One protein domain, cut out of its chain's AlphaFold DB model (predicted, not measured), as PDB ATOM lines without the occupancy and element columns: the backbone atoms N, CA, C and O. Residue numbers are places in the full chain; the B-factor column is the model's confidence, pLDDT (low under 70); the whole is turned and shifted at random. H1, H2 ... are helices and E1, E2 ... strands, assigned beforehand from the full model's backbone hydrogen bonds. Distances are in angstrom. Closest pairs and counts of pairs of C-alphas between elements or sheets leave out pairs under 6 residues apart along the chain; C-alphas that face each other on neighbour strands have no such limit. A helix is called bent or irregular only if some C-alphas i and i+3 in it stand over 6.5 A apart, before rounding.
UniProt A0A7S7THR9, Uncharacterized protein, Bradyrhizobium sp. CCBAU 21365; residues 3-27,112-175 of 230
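AT A GLANCE: This is residues 3 to 27 and 112 to 175 of the 230 residues of an uncharacterized protein of Bradyrhizobium sp. CCBAU 21365 (UniProt A0A7S7THR9). Three short strands, E1, E2 and E3, run in similar directions across the middle of this small rounded domain, with a gap between E1 and the paired strands E2 and E3. Helices H2, H3 and H4 cover one side of this gapped row, and H1 packs on E1 on the other side. The 89 printed residues hold four named helices and three named strands, in the order H1, E1, H2, E2, H3, H4, E3; E2 and E3 form a parallel two-stranded sheet, and the class is mixed, helices and strands. The whole is compact, with a radius of gyration of the C-alphas of 12.6 A, and spans 30 by 27 by 25 A.

HOW THE PARTS SIT: H1, residues 6 to 14, comes closest to E1, residues 120 to 123, at the C-alphas of Cys 8 and Val 121, 6.3 A apart. Residues 19 to 20 form a short parallel pairing with residues 120 to 121 of E1, which pairs with no named strand. E1 and H2, residues 129 to 142, are near each other. H2, with residues 132 to 137 alone, touches H3, residues 152 to 155; the closest C-alphas, of Thr 133 and Tyr 155, are 5.6 A apart. H2 is close to but not clearly touching H4, residues 158 to 165, with the C-alphas of Ala 140 and His 160 7.8 A apart; they run the same way at a steep tilt of 41 degrees. E2, residues 147 to 149, and E3, residues 169 to 171, are parallel neighbours at 15 degrees, with N 149 and O 170 2.9 A apart, within hydrogen-bond range. E2, H3, H4 and E3 make a strand-helix-strand unit, two parallel strands joined through helices, with a right-handed crossover. The closest C-alphas of H4 and E3, of Met 163 and Leu 169, are 5.5 A apart. H1 is apart from H2, H3 and H4. In H1 and H2 every O i to N i+4 pair is within hydrogen-bond range, in H4 2 of 4 are, and H3 is too short for such a pair.

IN THESE COORDINATES: H1 begins at C-alpha 6, (199.377, 221.877, 274.134), and is 12.6 A long. E1 measures 10.1 A. H2, the longest helix, covers 19.7 A from C-alpha 129 at (186.888, 234.592, 274.928). E2 has three residues and H3 four. H4, 11.9 A long, is only just irregular: C-alphas 159 and 162 are 6.6 A apart. E3 ends at C-alpha 171, (203.034, 234.834, 266.856).

THE WHOLE: The two C-alphas farthest apart, of Arg 112 and Asn 175, are 35.9 A apart. Residues 28 to 111 are not printed; C-alphas 27 and 112 are 5.4 A apart across this cut, which lies in the link from H1 to E1. The links that are printed whole are tight. Residues 15 to 27 hold no named element. The mean pLDDT of the printed part is 84.8, and residue 112 alone is under 70.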
ATOM      1  N   ASP A   3     199.174 230.495 275.397       88.56
ATOM      2  CA  ASP A   3     198.704 229.384 274.562       88.56
ATOM      3  C   ASP A   3     197.545 228.652 275.252       88.56
ATOM      4  O   ASP A   3     197.387 228.747 276.471       88.56
ATOM      5  N   ASP A   4     196.742 227.915 274.488       82.19
ATOM      6  CA  ASP A   4     195.546 227.252 275.013       82.19
ATOM      7  C   ASP A   4     195.846 225.957 275.783       82.19
ATOM      8  O   ASP A   4     194.998 225.501 276.545       82.19
ATOM      9  N   GLY A   5     197.056 225.396 275.688       78.94
ATOM     10  CA  GLY A   5     197.463 224.246 276.501       78.94
ATOM     11  C   GLY A   5     198.586 223.399 275.897       78.94
ATOM     12  O   GLY A   5     199.623 223.246 276.544       78.94
ATOM     13  N   PRO A   6     198.445 222.873 274.665       81.25
ATOM     14  CA  PRO A   6     199.377 221.877 274.134       81.25
ATOM     15  C   PRO A   6     200.828 222.360 274.044       81.25
ATOM     16  O   PRO A   6     201.757 221.617 274.370       81.25
ATOM     17  N   LEU A   7     201.057 223.615 273.642       81.25
ATOM     18  CA  LEU A   7     202.413 224.164 273.617       81.25
ATOM     19  C   LEU A   7     202.882 224.502 275.030       81.25
ATOM     20  O   LEU A   7     204.067 224.325 275.317       81.25
ATOM     21  N   CYS A   8     201.986 224.954 275.917       84.69
ATOM     22  CA  CYS A   8     202.293 225.169 277.338       84.69
ATOM     23  C   CYS A   8     202.881 223.924 277.986       84.69
ATOM     24  O   CYS A   8     203.906 224.030 278.661       84.69
ATOM     25  N   ASP A   9     202.275 222.769 277.746       84.00
ATOM     26  CA  ASP A   9     202.679 221.508 278.358       84.00
ATOM     27  C   ASP A   9     204.062 221.081 277.868       84.00
ATOM     28  O   ASP A   9     204.973 220.908 278.678       84.00
ATOM     29  N   LEU A  10     204.279 221.091 276.550       82.75
ATOM     30  CA  LEU A  10     205.589 220.821 275.952       82.75
ATOM     31  C   LEU A  10     206.677 221.777 276.466       82.75
ATOM     32  O   LEU A  10     207.825 221.380 276.693       82.75
ATOM     33  N   PHE A  11     206.342 223.056 276.652       82.56
ATOM     34  CA  PHE A  11     207.289 224.060 277.129       82.56
ATOM     35  C   PHE A  11     207.632 223.859 278.610       82.56
ATOM     36  O   PHE A  11     208.798 223.987 278.988       82.56
ATOM     37  N   LEU A  12     206.653 223.512 279.446       84.88
ATOM     38  CA  LEU A  12     206.856 223.228 280.869       84.88
ATOM     39  C   LEU A  12     207.636 221.924 281.090       84.88
ATOM     40  O   LEU A  12     208.539 221.896 281.929       84.88
ATOM     41  N   GLU A  13     207.362 220.881 280.305       86.31
ATOM     42  CA  GLU A  13     208.110 219.618 280.330       86.31
ATOM     43  C   GLU A  13     209.580 219.821 279.953       86.31
ATOM     44  O   GLU A  13     210.491 219.342 280.638       86.31
ATOM     45  N   ARG A  14     209.823 220.581 278.878       86.00
ATOM     46  CA  ARG A  14     211.173 220.855 278.378       86.00
ATOM     47  C   ARG A  14     211.961 221.791 279.290       86.00
ATOM     48  O   ARG A  14     213.177 221.641 279.419       86.00
ATOM     49  N   PHE A  15     211.300 222.757 279.923       83.44
ATOM     50  CA  PHE A  15     211.946 223.798 280.719       83.44
ATOM     51  C   PHE A  15     211.421 223.824 282.164       83.44
ATOM     52  O   PHE A  15     210.627 224.675 282.559       83.44
ATOM     53  N   LYS A  16     211.984 222.957 283.013       77.81
ATOM     54  CA  LYS A  16     211.568 222.749 284.419       77.81
ATOM     55  C   LYS A  16     211.639 223.969 285.358       77.81
ATOM     56  O   LYS A  16     211.156 223.896 286.480       77.81
ATOM     57  N   LYS A  17     212.280 225.074 284.954       81.00
ATOM     58  CA  LYS A  17     212.417 226.311 285.761       81.00
ATOM     59  C   LYS A  17     211.398 227.398 285.395       81.00
ATOM     60  O   LYS A  17     211.491 228.520 285.895       81.00
ATOM     61  N   ILE A  18     210.476 227.104 284.485       85.00
ATOM     62  CA  ILE A  18     209.463 228.054 284.028       85.00
ATOM     63  C   ILE A  18     208.330 228.143 285.037       85.00
ATOM     64  O   ILE A  18     207.909 227.146 285.613       85.00
ATOM     65  N   LYS A  19     207.826 229.361 285.239       88.69
ATOM     66  CA  LYS A  19     206.668 229.593 286.097       88.69
ATOM     67  C   LYS A  19     205.392 229.514 285.269       88.69
ATOM     68  O   LYS A  19     205.294 230.183 284.240       88.69
ATOM     69  N   ALA A  20     204.416 228.753 285.746       89.50
ATOM     70  CA  ALA A  20     203.056 228.792 285.231       89.50
ATOM     71  C   ALA A  20     202.238 229.820 286.025       89.50
ATOM     72  O   ALA A  20     202.313 229.857 287.256       89.50
ATOM     73  N   PHE A  21     201.495 230.675 285.325       90.69
ATOM     74  CA  PHE A  21     200.462 231.494 285.944       90.69
ATOM     75  C   PHE A  21     199.226 230.630 286.197       90.69
ATOM     76  O   PHE A  21     198.894 229.762 285.399       90.69
ATOM     77  N   ASP A  22     198.551 230.900 287.304       89.31
ATOM     78  CA  ASP A  22     197.377 230.163 287.768       89.31
ATOM     79  C   ASP A  22     196.342 231.210 288.174       89.31
ATOM     80  O   ASP A  22     196.606 232.024 289.061       89.31
ATOM     81  N   PHE A  23     195.202 231.229 287.484       89.25
ATOM     82  CA  PHE A  23     194.149 232.227 287.684       89.25
ATOM     83  C   PHE A  23     193.454 232.099 289.041       89.25
ATOM     84  O   PHE A  23     192.909 233.076 289.558       89.25
ATOM     85  N   GLU A  24     193.538 230.929 289.675       87.56
ATOM     86  CA  GLU A  24     192.949 230.689 290.981       87.56
ATOM     87  C   GLU A  24     193.810 231.271 292.100       87.56
ATOM     88  O   GLU A  24     193.301 231.860 293.064       87.56
ATOM     89  N   THR A  25     195.131 231.170 291.971       86.00
ATOM     90  CA  THR A  25     196.070 231.526 293.040       86.00
ATOM     91  C   THR A  25     196.776 232.862 292.814       86.00
ATOM     92  O   THR A  25     196.986 233.593 293.789       86.00
ATOM     93  N   HIS A  26     197.039 233.262 291.574       89.00
ATOM     94  CA  HIS A  26     197.817 234.453 291.248       89.00
ATOM     95  C   HIS A  26     196.963 235.688 290.924       89.00
ATOM     96  O   HIS A  26     195.836 235.602 290.450       89.00
ATOM     97  N   GLY A  27     197.526 236.871 291.185       88.00
ATOM     98  CA  GLY A  27     196.946 238.159 290.796       88.00
ATOM     99  C   GLY A  27     197.808 238.884 289.764       88.00
ATOM    100  O   GLY A  27     199.042 238.846 289.840       88.00
ATOM    101  N   ARG A 112     201.821 239.225 294.233       65.19
ATOM    102  CA  ARG A 112     201.813 239.546 292.805       65.19
ATOM    103  C   ARG A 112     202.719 238.541 292.121       65.19
ATOM    104  O   ARG A 112     203.890 238.438 292.487       65.19
ATOM    105  N   PHE A 113     202.194 237.830 291.136       76.62
ATOM    106  CA  PHE A 113     203.031 236.975 290.317       76.62
ATOM    107  C   PHE A 113     204.049 237.854 289.586       76.62
ATOM    108  O   PHE A 113     203.690 238.764 288.835       76.62
ATOM    109  N   LEU A 114     205.333 237.638 289.866       76.56
ATOM    110  CA  LEU A 114     206.394 238.443 289.277       76.56
ATOM    111  C   LEU A 114     206.582 238.038 287.817       76.56
ATOM    112  O   LEU A 114     207.103 236.966 287.517       76.56
ATOM    113  N   LEU A 115     206.201 238.945 286.921       79.69
ATOM    114  CA  LEU A 115     206.427 238.835 285.480       79.69
ATOM    115  C   LEU A 115     207.870 239.164 285.058       79.69
ATOM    116  O   LEU A 115     208.163 239.229 283.868       79.69
ATOM    117  N   SER A 116     208.778 239.400 286.004       75.69
ATOM    118  CA  SER A 116     210.185 239.706 285.743       75.69
ATOM    119  C   SER A 116     211.110 238.585 286.225       75.69
ATOM    120  O   SER A 116     210.815 237.867 287.179       75.69
ATOM    121  N   GLY A 117     212.253 238.444 285.547       73.06
ATOM    122  CA  GLY A 117     213.337 237.545 285.960       73.06
ATOM    123  C   GLY A 117     213.149 236.060 285.624       73.06
ATOM    124  O   GLY A 117     214.038 235.267 285.913       73.06
ATOM    125  N   SER A 118     212.036 235.663 285.004       78.38
ATOM    126  CA  SER A 118     211.799 234.279 284.576       78.38
ATOM    127  C   SER A 118     210.856 234.208 283.383       78.38
ATOM    128  O   SER A 118     209.957 235.039 283.268       78.38
ATOM    129  N   SER A 119     211.011 233.177 282.550       85.62
ATOM    130  CA  SER A 119     210.003 232.812 281.554       85.62
ATOM    131  C   SER A 119     208.700 232.412 282.246       85.62
ATOM    132  O   SER A 119     208.710 231.672 283.233       85.62
ATOM    133  N   VAL A 120     207.591 232.915 281.711       89.50
ATOM    134  CA  VAL A 120     206.237 232.688 282.221       89.50
ATOM    135  C   VAL A 120     205.409 231.996 281.152       89.50
ATOM    136  O   VAL A 120     205.461 232.385 279.981       89.50
ATOM    137  N   VAL A 121     204.637 231.001 281.561       91.06
ATOM    138  CA  VAL A 121     203.623 230.330 280.748       91.06
ATOM    139  C   VAL A 121     202.249 230.651 281.324       91.06
ATOM    140  O   VAL A 121     202.066 230.623 282.539       91.06
ATOM    141  N   VAL A 122     201.303 230.984 280.453       91.44
ATOM    142  CA  VAL A 122     199.902 231.230 280.797       91.44
ATOM    143  C   VAL A 122     199.065 230.347 279.881       91.44
ATOM    144  O   VAL A 122     199.069 230.563 278.668       91.44
ATOM    145  N   ARG A 123     198.395 229.352 280.468       90.69
ATOM    146  CA  ARG A 123     197.414 228.515 279.768       90.69
ATOM    147  C   ARG A 123     196.106 229.287 279.694       90.69
ATOM    148  O   ARG A 123     195.695 229.807 280.719       90.69
ATOM    149  N   MET A 124     195.483 229.400 278.530       89.25
ATOM    150  CA  MET A 124     194.266 230.209 278.351       89.25
ATOM    151  C   MET A 124     193.049 229.402 277.881       89.25
ATOM    152  O   MET A 124     191.957 229.957 277.849       89.25
ATOM    153  N   GLY A 125     193.200 228.104 277.590       85.19
ATOM    154  CA  GLY A 125     192.146 227.297 276.965       85.19
ATOM    155  C   GLY A 125     190.881 227.092 277.805       85.19
ATOM    156  O   GLY A 125     189.822 226.839 277.247       85.19
ATOM    157  N   GLU A 126     190.961 227.237 279.131       85.69
ATOM    158  CA  GLU A 126     189.805 227.109 280.041       85.69
ATOM    159  C   GLU A 126     189.048 228.430 280.258       85.69
ATOM    160  O   GLU A 126     188.015 228.453 280.923       85.69
ATOM    161  N   LEU A 127     189.565 229.542 279.734       89.31
ATOM    162  CA  LEU A 127     188.961 230.860 279.900       89.31
ATOM    163  C   LEU A 127     187.903 231.128 278.826       89.31
ATOM    164  O   LEU A 127     187.986 230.610 277.713       89.31
ATOM    165  N   GLU A 128     186.955 232.014 279.111       89.25
ATOM    166  CA  GLU A 128     186.053 232.547 278.085       89.25
ATOM    167  C   GLU A 128     186.773 233.547 277.165       89.25
ATOM    168  O   GLU A 128     187.795 234.132 277.527       89.25
ATOM    169  N   ASP A 129     186.240 233.769 275.963       86.19
ATOM    170  CA  ASP A 129     186.888 234.592 274.928       86.19
ATOM    171  C   ASP A 129     187.169 236.035 275.380       86.19
ATOM    172  O   ASP A 129     188.210 236.616 275.040       86.19
ATOM    173  N   PHE A 130     186.263 236.610 276.175       86.88
ATOM    174  CA  PHE A 130     186.437 237.934 276.770       86.88
ATOM    175  C   PHE A 130     187.616 237.950 277.755       86.88
ATOM    176  O   PHE A 130     188.548 238.748 277.603       86.88
ATOM    177  N   ASP A 131     187.642 237.002 278.693       89.44
ATOM    178  CA  ASP A 131     188.709 236.848 279.685       89.44
ATOM    179  C   ASP A 131     190.070 236.610 279.022       89.44
ATOM    180  O   ASP A 131     191.057 237.275 279.360       89.44
ATOM    181  N   ARG A 132     190.122 235.711 278.026       88.06
ATOM    182  CA  ARG A 132     191.314 235.435 277.206       88.06
ATOM    183  C   ARG A 132     191.833 236.703 276.555       88.06
ATOM    184  O   ARG A 132     193.021 237.016 276.655       88.06
ATOM    185  N   THR A 133     190.947 237.465 275.923       86.19
ATOM    186  CA  THR A 133     191.297 238.708 275.232       86.19
ATOM    187  C   THR A 133     191.925 239.720 276.188       86.19
ATOM    188  O   THR A 133     192.999 240.271 275.901       86.19
ATOM    189  N   VAL A 134     191.274 239.967 277.328       88.12
ATOM    190  CA  VAL A 134     191.714 240.958 278.315       88.12
ATOM    191  C   VAL A 134     193.026 240.522 278.965       88.12
ATOM    192  O   VAL A 134     193.996 241.289 278.970       88.12
ATOM    193  N   LEU A 135     193.099 239.289 279.475       89.81
ATOM    194  CA  LEU A 135     194.281 238.780 280.169       89.81
ATOM    195  C   LEU A 135     195.460 238.606 279.219       89.81
ATOM    196  O   LEU A 135     196.555 239.069 279.542       89.81
ATOM    197  N   GLY A 136     195.258 238.033 278.032       88.31
ATOM    198  CA  GLY A 136     196.309 237.877 277.028       88.31
ATOM    199  C   GLY A 136     196.933 239.222 276.645       88.31
ATOM    200  O   GLY A 136     198.157 239.389 276.685       88.31
ATOM    201  N   SER A 137     196.093 240.232 276.399       86.44
ATOM    202  CA  SER A 137     196.541 241.599 276.114       86.44
ATOM    203  C   SER A 137     197.279 242.240 277.296       86.44
ATOM    204  O   SER A 137     198.279 242.941 277.104       86.44
ATOM    205  N   LEU A 138     196.819 242.005 278.529       87.81
ATOM    206  CA  LEU A 138     197.474 242.497 279.741       87.81
ATOM    207  C   LEU A 138     198.836 241.841 279.965       87.81
ATOM    208  O   LEU A 138     199.809 242.556 280.205       87.81
ATOM    209  N   PHE A 139     198.944 240.517 279.847       89.06
ATOM    210  CA  PHE A 139     200.219 239.809 279.954       89.06
ATOM    211  C   PHE A 139     201.211 240.299 278.904       89.06
ATOM    212  O   PHE A 139     202.354 240.611 279.249       89.06
ATOM    213  N   ALA A 140     200.775 240.440 277.649       86.44
ATOM    214  CA  ALA A 140     201.617 240.954 276.575       86.44
ATOM    215  C   ALA A 140     202.101 242.389 276.859       86.44
ATOM    216  O   ALA A 140     203.256 242.726 276.599       86.44
ATOM    217  N   LEU A 141     201.242 243.237 277.437       83.94
ATOM    218  CA  LEU A 141     201.596 244.613 277.786       83.94
ATOM    219  C   LEU A 141     202.538 244.711 278.999       83.94
ATOM    220  O   LEU A 141     203.410 245.583 279.017       83.94
ATOM    221  N   LEU A 142     202.336 243.873 280.018       85.19
ATOM    222  CA  LEU A 142     203.049 243.932 281.299       85.19
ATOM    223  C   LEU A 142     204.393 243.202 281.276       85.19
ATOM    224  O   LEU A 142     205.316 243.599 281.989       85.19
ATOM    225  N   TYR A 143     204.517 242.139 280.482       87.75
ATOM    226  CA  TYR A 143     205.738 241.348 280.431       87.75
ATOM    227  C   TYR A 143     206.863 242.138 279.733       87.75
ATOM    228  O   TYR A 143     206.663 242.654 278.632       87.75
ATOM    229  N   PRO A 144     208.065 242.265 280.328       83.56
ATOM    230  CA  PRO A 144     209.158 243.054 279.756       83.56
ATOM    231  C   PRO A 144     209.991 242.302 278.705       83.56
ATOM    232  O   PRO A 144     210.732 242.944 277.961       83.56
ATOM    233  N   GLY A 145     209.877 240.972 278.625       86.19
ATOM    234  CA  GLY A 145     210.658 240.127 277.716       86.19
ATOM    235  C   GLY A 145     209.960 239.803 276.392       86.19
ATOM    236  O   GLY A 145     209.040 240.505 275.964       86.19
ATOM    237  N   ASN A 146     210.403 238.724 275.747       88.44
ATOM    238  CA  ASN A 146     209.772 238.208 274.532       88.44
ATOM    239  C   ASN A 146     208.437 237.535 274.864       88.44
ATOM    240  O   ASN A 146     208.346 236.741 275.801       88.44
ATOM    241  N   VAL A 147     207.410 237.860 274.090       89.69
ATOM    242  CA  VAL A 147     206.059 237.322 274.214       89.69
ATOM    243  C   VAL A 147     205.828 236.380 273.041       89.69
ATOM    244  O   VAL A 147     206.092 236.736 271.897       89.69
ATOM    245  N   ILE A 148     205.354 235.176 273.341       89.38
ATOM    246  CA  ILE A 148     204.972 234.166 272.352       89.38
ATOM    247  C   ILE A 148     203.468 233.970 272.506       89.38
ATOM    248  O   ILE A 148     203.045 233.704 273.634       89.38
ATOM    249  N   ILE A 149     202.704 234.132 271.427       89.44
ATOM    250  CA  ILE A 149     201.246 233.938 271.382       89.44
ATOM    251  C   ILE A 149     200.950 232.934 270.271       89.44
ATOM    252  O   ILE A 149     201.232 233.236 269.114       89.44
ATOM    253  N   SER A 150     200.463 231.744 270.605       85.00
ATOM    254  CA  SER A 150     200.295 230.653 269.633       85.00
ATOM    255  C   SER A 150     199.077 230.808 268.722       85.00
ATOM    256  O   SER A 150     199.203 230.530 267.537       85.00
ATOM    257  N   ASP A 151     197.951 231.303 269.235       81.81
ATOM    258  CA  ASP A 151     196.747 231.595 268.444       81.81
ATOM    259  C   ASP A 151     196.515 233.106 268.333       81.81
ATOM    260  O   ASP A 151     195.584 233.672 268.895       81.81
ATOM    261  N   PHE A 152     197.426 233.817 267.667       85.50
ATOM    262  CA  PHE A 152     197.444 235.280 267.704       85.50
ATOM    263  C   PHE A 152     196.199 235.941 267.101       85.50
ATOM    264  O   PHE A 152     195.927 237.087 267.454       85.50
ATOM    265  N   GLY A 153     195.442 235.255 266.237       82.31
ATOM    266  CA  GLY A 153     194.270 235.811 265.554       82.31
ATOM    267  C   GLY A 153     193.262 236.428 266.527       82.31
ATOM    268  O   GLY A 153     192.943 237.613 266.424       82.31
ATOM    269  N   GLN A 154     192.850 235.674 267.551       77.12
ATOM    270  CA  GLN A 154     191.885 236.140 268.555       77.12
ATOM    271  C   GLN A 154     192.423 237.321 269.391       77.12
ATOM    272  O   GLN A 154     191.700 238.279 269.695       77.12
ATOM    273  N   TYR A 155     193.722 237.302 269.709       76.62
ATOM    274  CA  TYR A 155     194.396 238.324 270.524       76.62
ATOM    275  C   TYR A 155     194.883 239.528 269.713       76.62
ATOM    276  O   TYR A 155     195.405 240.490 270.285       76.62
ATOM    277  N   ALA A 156     194.753 239.508 268.388       82.19
ATOM    278  CA  ALA A 156     195.325 240.524 267.529       82.19
ATOM    279  C   ALA A 156     194.714 241.894 267.827       82.19
ATOM    280  O   ALA A 156     193.509 242.120 267.730       82.19
ATOM    281  N   ARG A 157     195.562 242.842 268.225       81.00
ATOM    282  CA  ARG A 157     195.158 244.200 268.617       81.00
ATOM    283  C   ARG A 157     196.260 245.174 268.255       81.00
ATOM    284  O   ARG A 157     197.436 244.844 268.404       81.00
ATOM    285  N   ASP A 158     195.897 246.403 267.887       81.38
ATOM    286  CA  ASP A 158     196.827 247.497 267.539       81.38
ATOM    287  C   ASP A 158     197.973 247.678 268.561       81.38
ATOM    288  O   ASP A 158     199.083 248.097 268.220       81.38
ATOM    289  N   LEU A 159     197.727 247.345 269.833       80.44
ATOM    290  CA  LEU A 159     198.712 247.415 270.917       80.44
ATOM    291  C   LEU A 159     199.914 246.471 270.750       80.44
ATOM    292  O   LEU A 159     200.944 246.703 271.391       80.44
ATOM    293  N   HIS A 160     199.796 245.438 269.911       85.00
ATOM    294  CA  HIS A 160     200.843 244.461 269.613       85.00
ATOM    295  C   HIS A 160     201.841 244.965 268.563       85.00
ATOM    296  O   HIS A 160     203.010 244.584 268.606       85.00
ATOM    297  N   ILE A 161     201.449 245.914 267.703       84.88
ATOM    298  CA  ILE A 161     202.311 246.473 266.643       84.88
ATOM    299  C   ILE A 161     203.645 247.017 267.200       84.88
ATOM    300  O   ILE A 161     204.705 246.702 266.655       84.88
ATOM    301  N   PRO A 162     203.677 247.792 268.306       82.81
ATOM    302  CA  PRO A 162     204.939 248.227 268.898       82.81
ATOM    303  C   PRO A 162     205.823 247.083 269.411       82.81
ATOM    304  O   PRO A 162     207.030 247.280 269.523       82.81
ATOM    305  N   MET A 163     205.256 245.927 269.772       84.69
ATOM    306  CA  MET A 163     206.031 244.753 270.195       84.69
ATOM    307  C   MET A 163     206.657 244.052 268.990       84.69
ATOM    308  O   MET A 163     207.840 243.720 269.042       84.69
ATOM    309  N   MET A 164     205.905 243.930 267.890       86.12
ATOM    310  CA  MET A 164     206.405 243.423 266.604       86.12
ATOM    311  C   MET A 164     207.588 244.258 266.108       86.12
ATOM    312  O   MET A 164     208.661 243.721 265.853       86.12
ATOM    313  N   ARG A 165     207.448 245.592 266.092       83.31
ATOM    314  CA  ARG A 165     208.523 246.518 265.680       83.31
ATOM    315  C   ARG A 165     209.791 246.411 266.525       83.31
ATOM    316  O   ARG A 165     210.871 246.729 266.048       83.31
ATOM    317  N   LYS A 166     209.663 246.004 267.791       84.38
ATOM    318  CA  LYS A 166     210.790 245.809 268.714       84.38
ATOM    319  C   LYS A 166     211.379 244.395 268.655       84.38
ATOM    320  O   LYS A 166     212.256 244.101 269.459       84.38
ATOM    321  N   GLY A 167     210.870 243.517 267.788       84.12
ATOM    322  CA  GLY A 167     211.288 242.114 267.722       84.12
ATOM    323  C   GLY A 167     210.969 241.319 268.993       84.12
ATOM    324  O   GLY A 167     211.638 240.337 269.285       84.12
ATOM    325  N   ARG A 168     209.978 241.762 269.780       87.81
ATOM    326  CA  ARG A 168     209.619 241.162 271.076       87.81
ATOM    327  C   ARG A 168     208.428 240.213 271.009       87.81
ATOM    328  O   ARG A 168     208.062 239.656 272.039       87.81
ATOM    329  N   LEU A 169     207.792 240.081 269.850       88.88
ATOM    330  CA  LEU A 169     206.584 239.287 269.680       88.88
ATOM    331  C   LEU A 169     206.835 238.169 268.669       88.88
ATOM    332  O   LEU A 169     207.207 238.441 267.530       88.88
ATOM    333  N   SER A 170     206.597 236.936 269.095       87.75
ATOM    334  CA  SER A 170     206.467 235.766 268.232       87.75
ATOM    335  C   SER A 170     205.002 235.353 268.226       87.75
ATOM    336  O   SER A 170     204.384 235.253 269.287       87.75
ATOM    337  N   ILE A 171     204.450 235.143 267.039       87.81
ATOM    338  CA  ILE A 171     203.034 234.834 266.856       87.81
ATOM    339  C   ILE A 171     202.887 233.540 266.066       87.81
ATOM    340  O   ILE A 171     203.661 233.304 265.137       87.81
ATOM    341  N   GLY A 172     201.909 232.725 266.436       85.44
ATOM    342  CA  GLY A 172     201.334 231.704 265.575       85.44
ATOM    343  C   GLY A 172     200.032 232.227 264.975       85.44
ATOM    344  O   GLY A 172     199.284 232.954 265.629       85.44
ATOM    345  N   LEU A 173     199.821 231.926 263.701       82.94
ATOM    346  CA  LEU A 173     198.637 232.284 262.929       82.94
ATOM    347  C   LEU A 173     198.315 231.118 262.008       82.94
ATOM    348  O   LEU A 173     199.236 230.544 261.423       82.94
ATOM    349  N   ASN A 174     197.029 230.812 261.857       78.25
ATOM    350  CA  ASN A 174     196.588 229.782 260.920       78.25
ATOM    351  C   ASN A 174     196.446 230.345 259.498       78.25
ATOM    352  O   ASN A 174     196.832 229.684 258.540       78.25
ATOM    353  N   ASN A 175     195.926 231.568 259.363       80.44
ATOM    354  CA  ASN A 175     195.873 232.323 258.106       80.44
ATOM    355  C   ASN A 175     195.918 233.838 258.388       80.44
ATOM    356  O   ASN A 175     195.650 234.271 259.515       80.44
TER     357      ASN A 175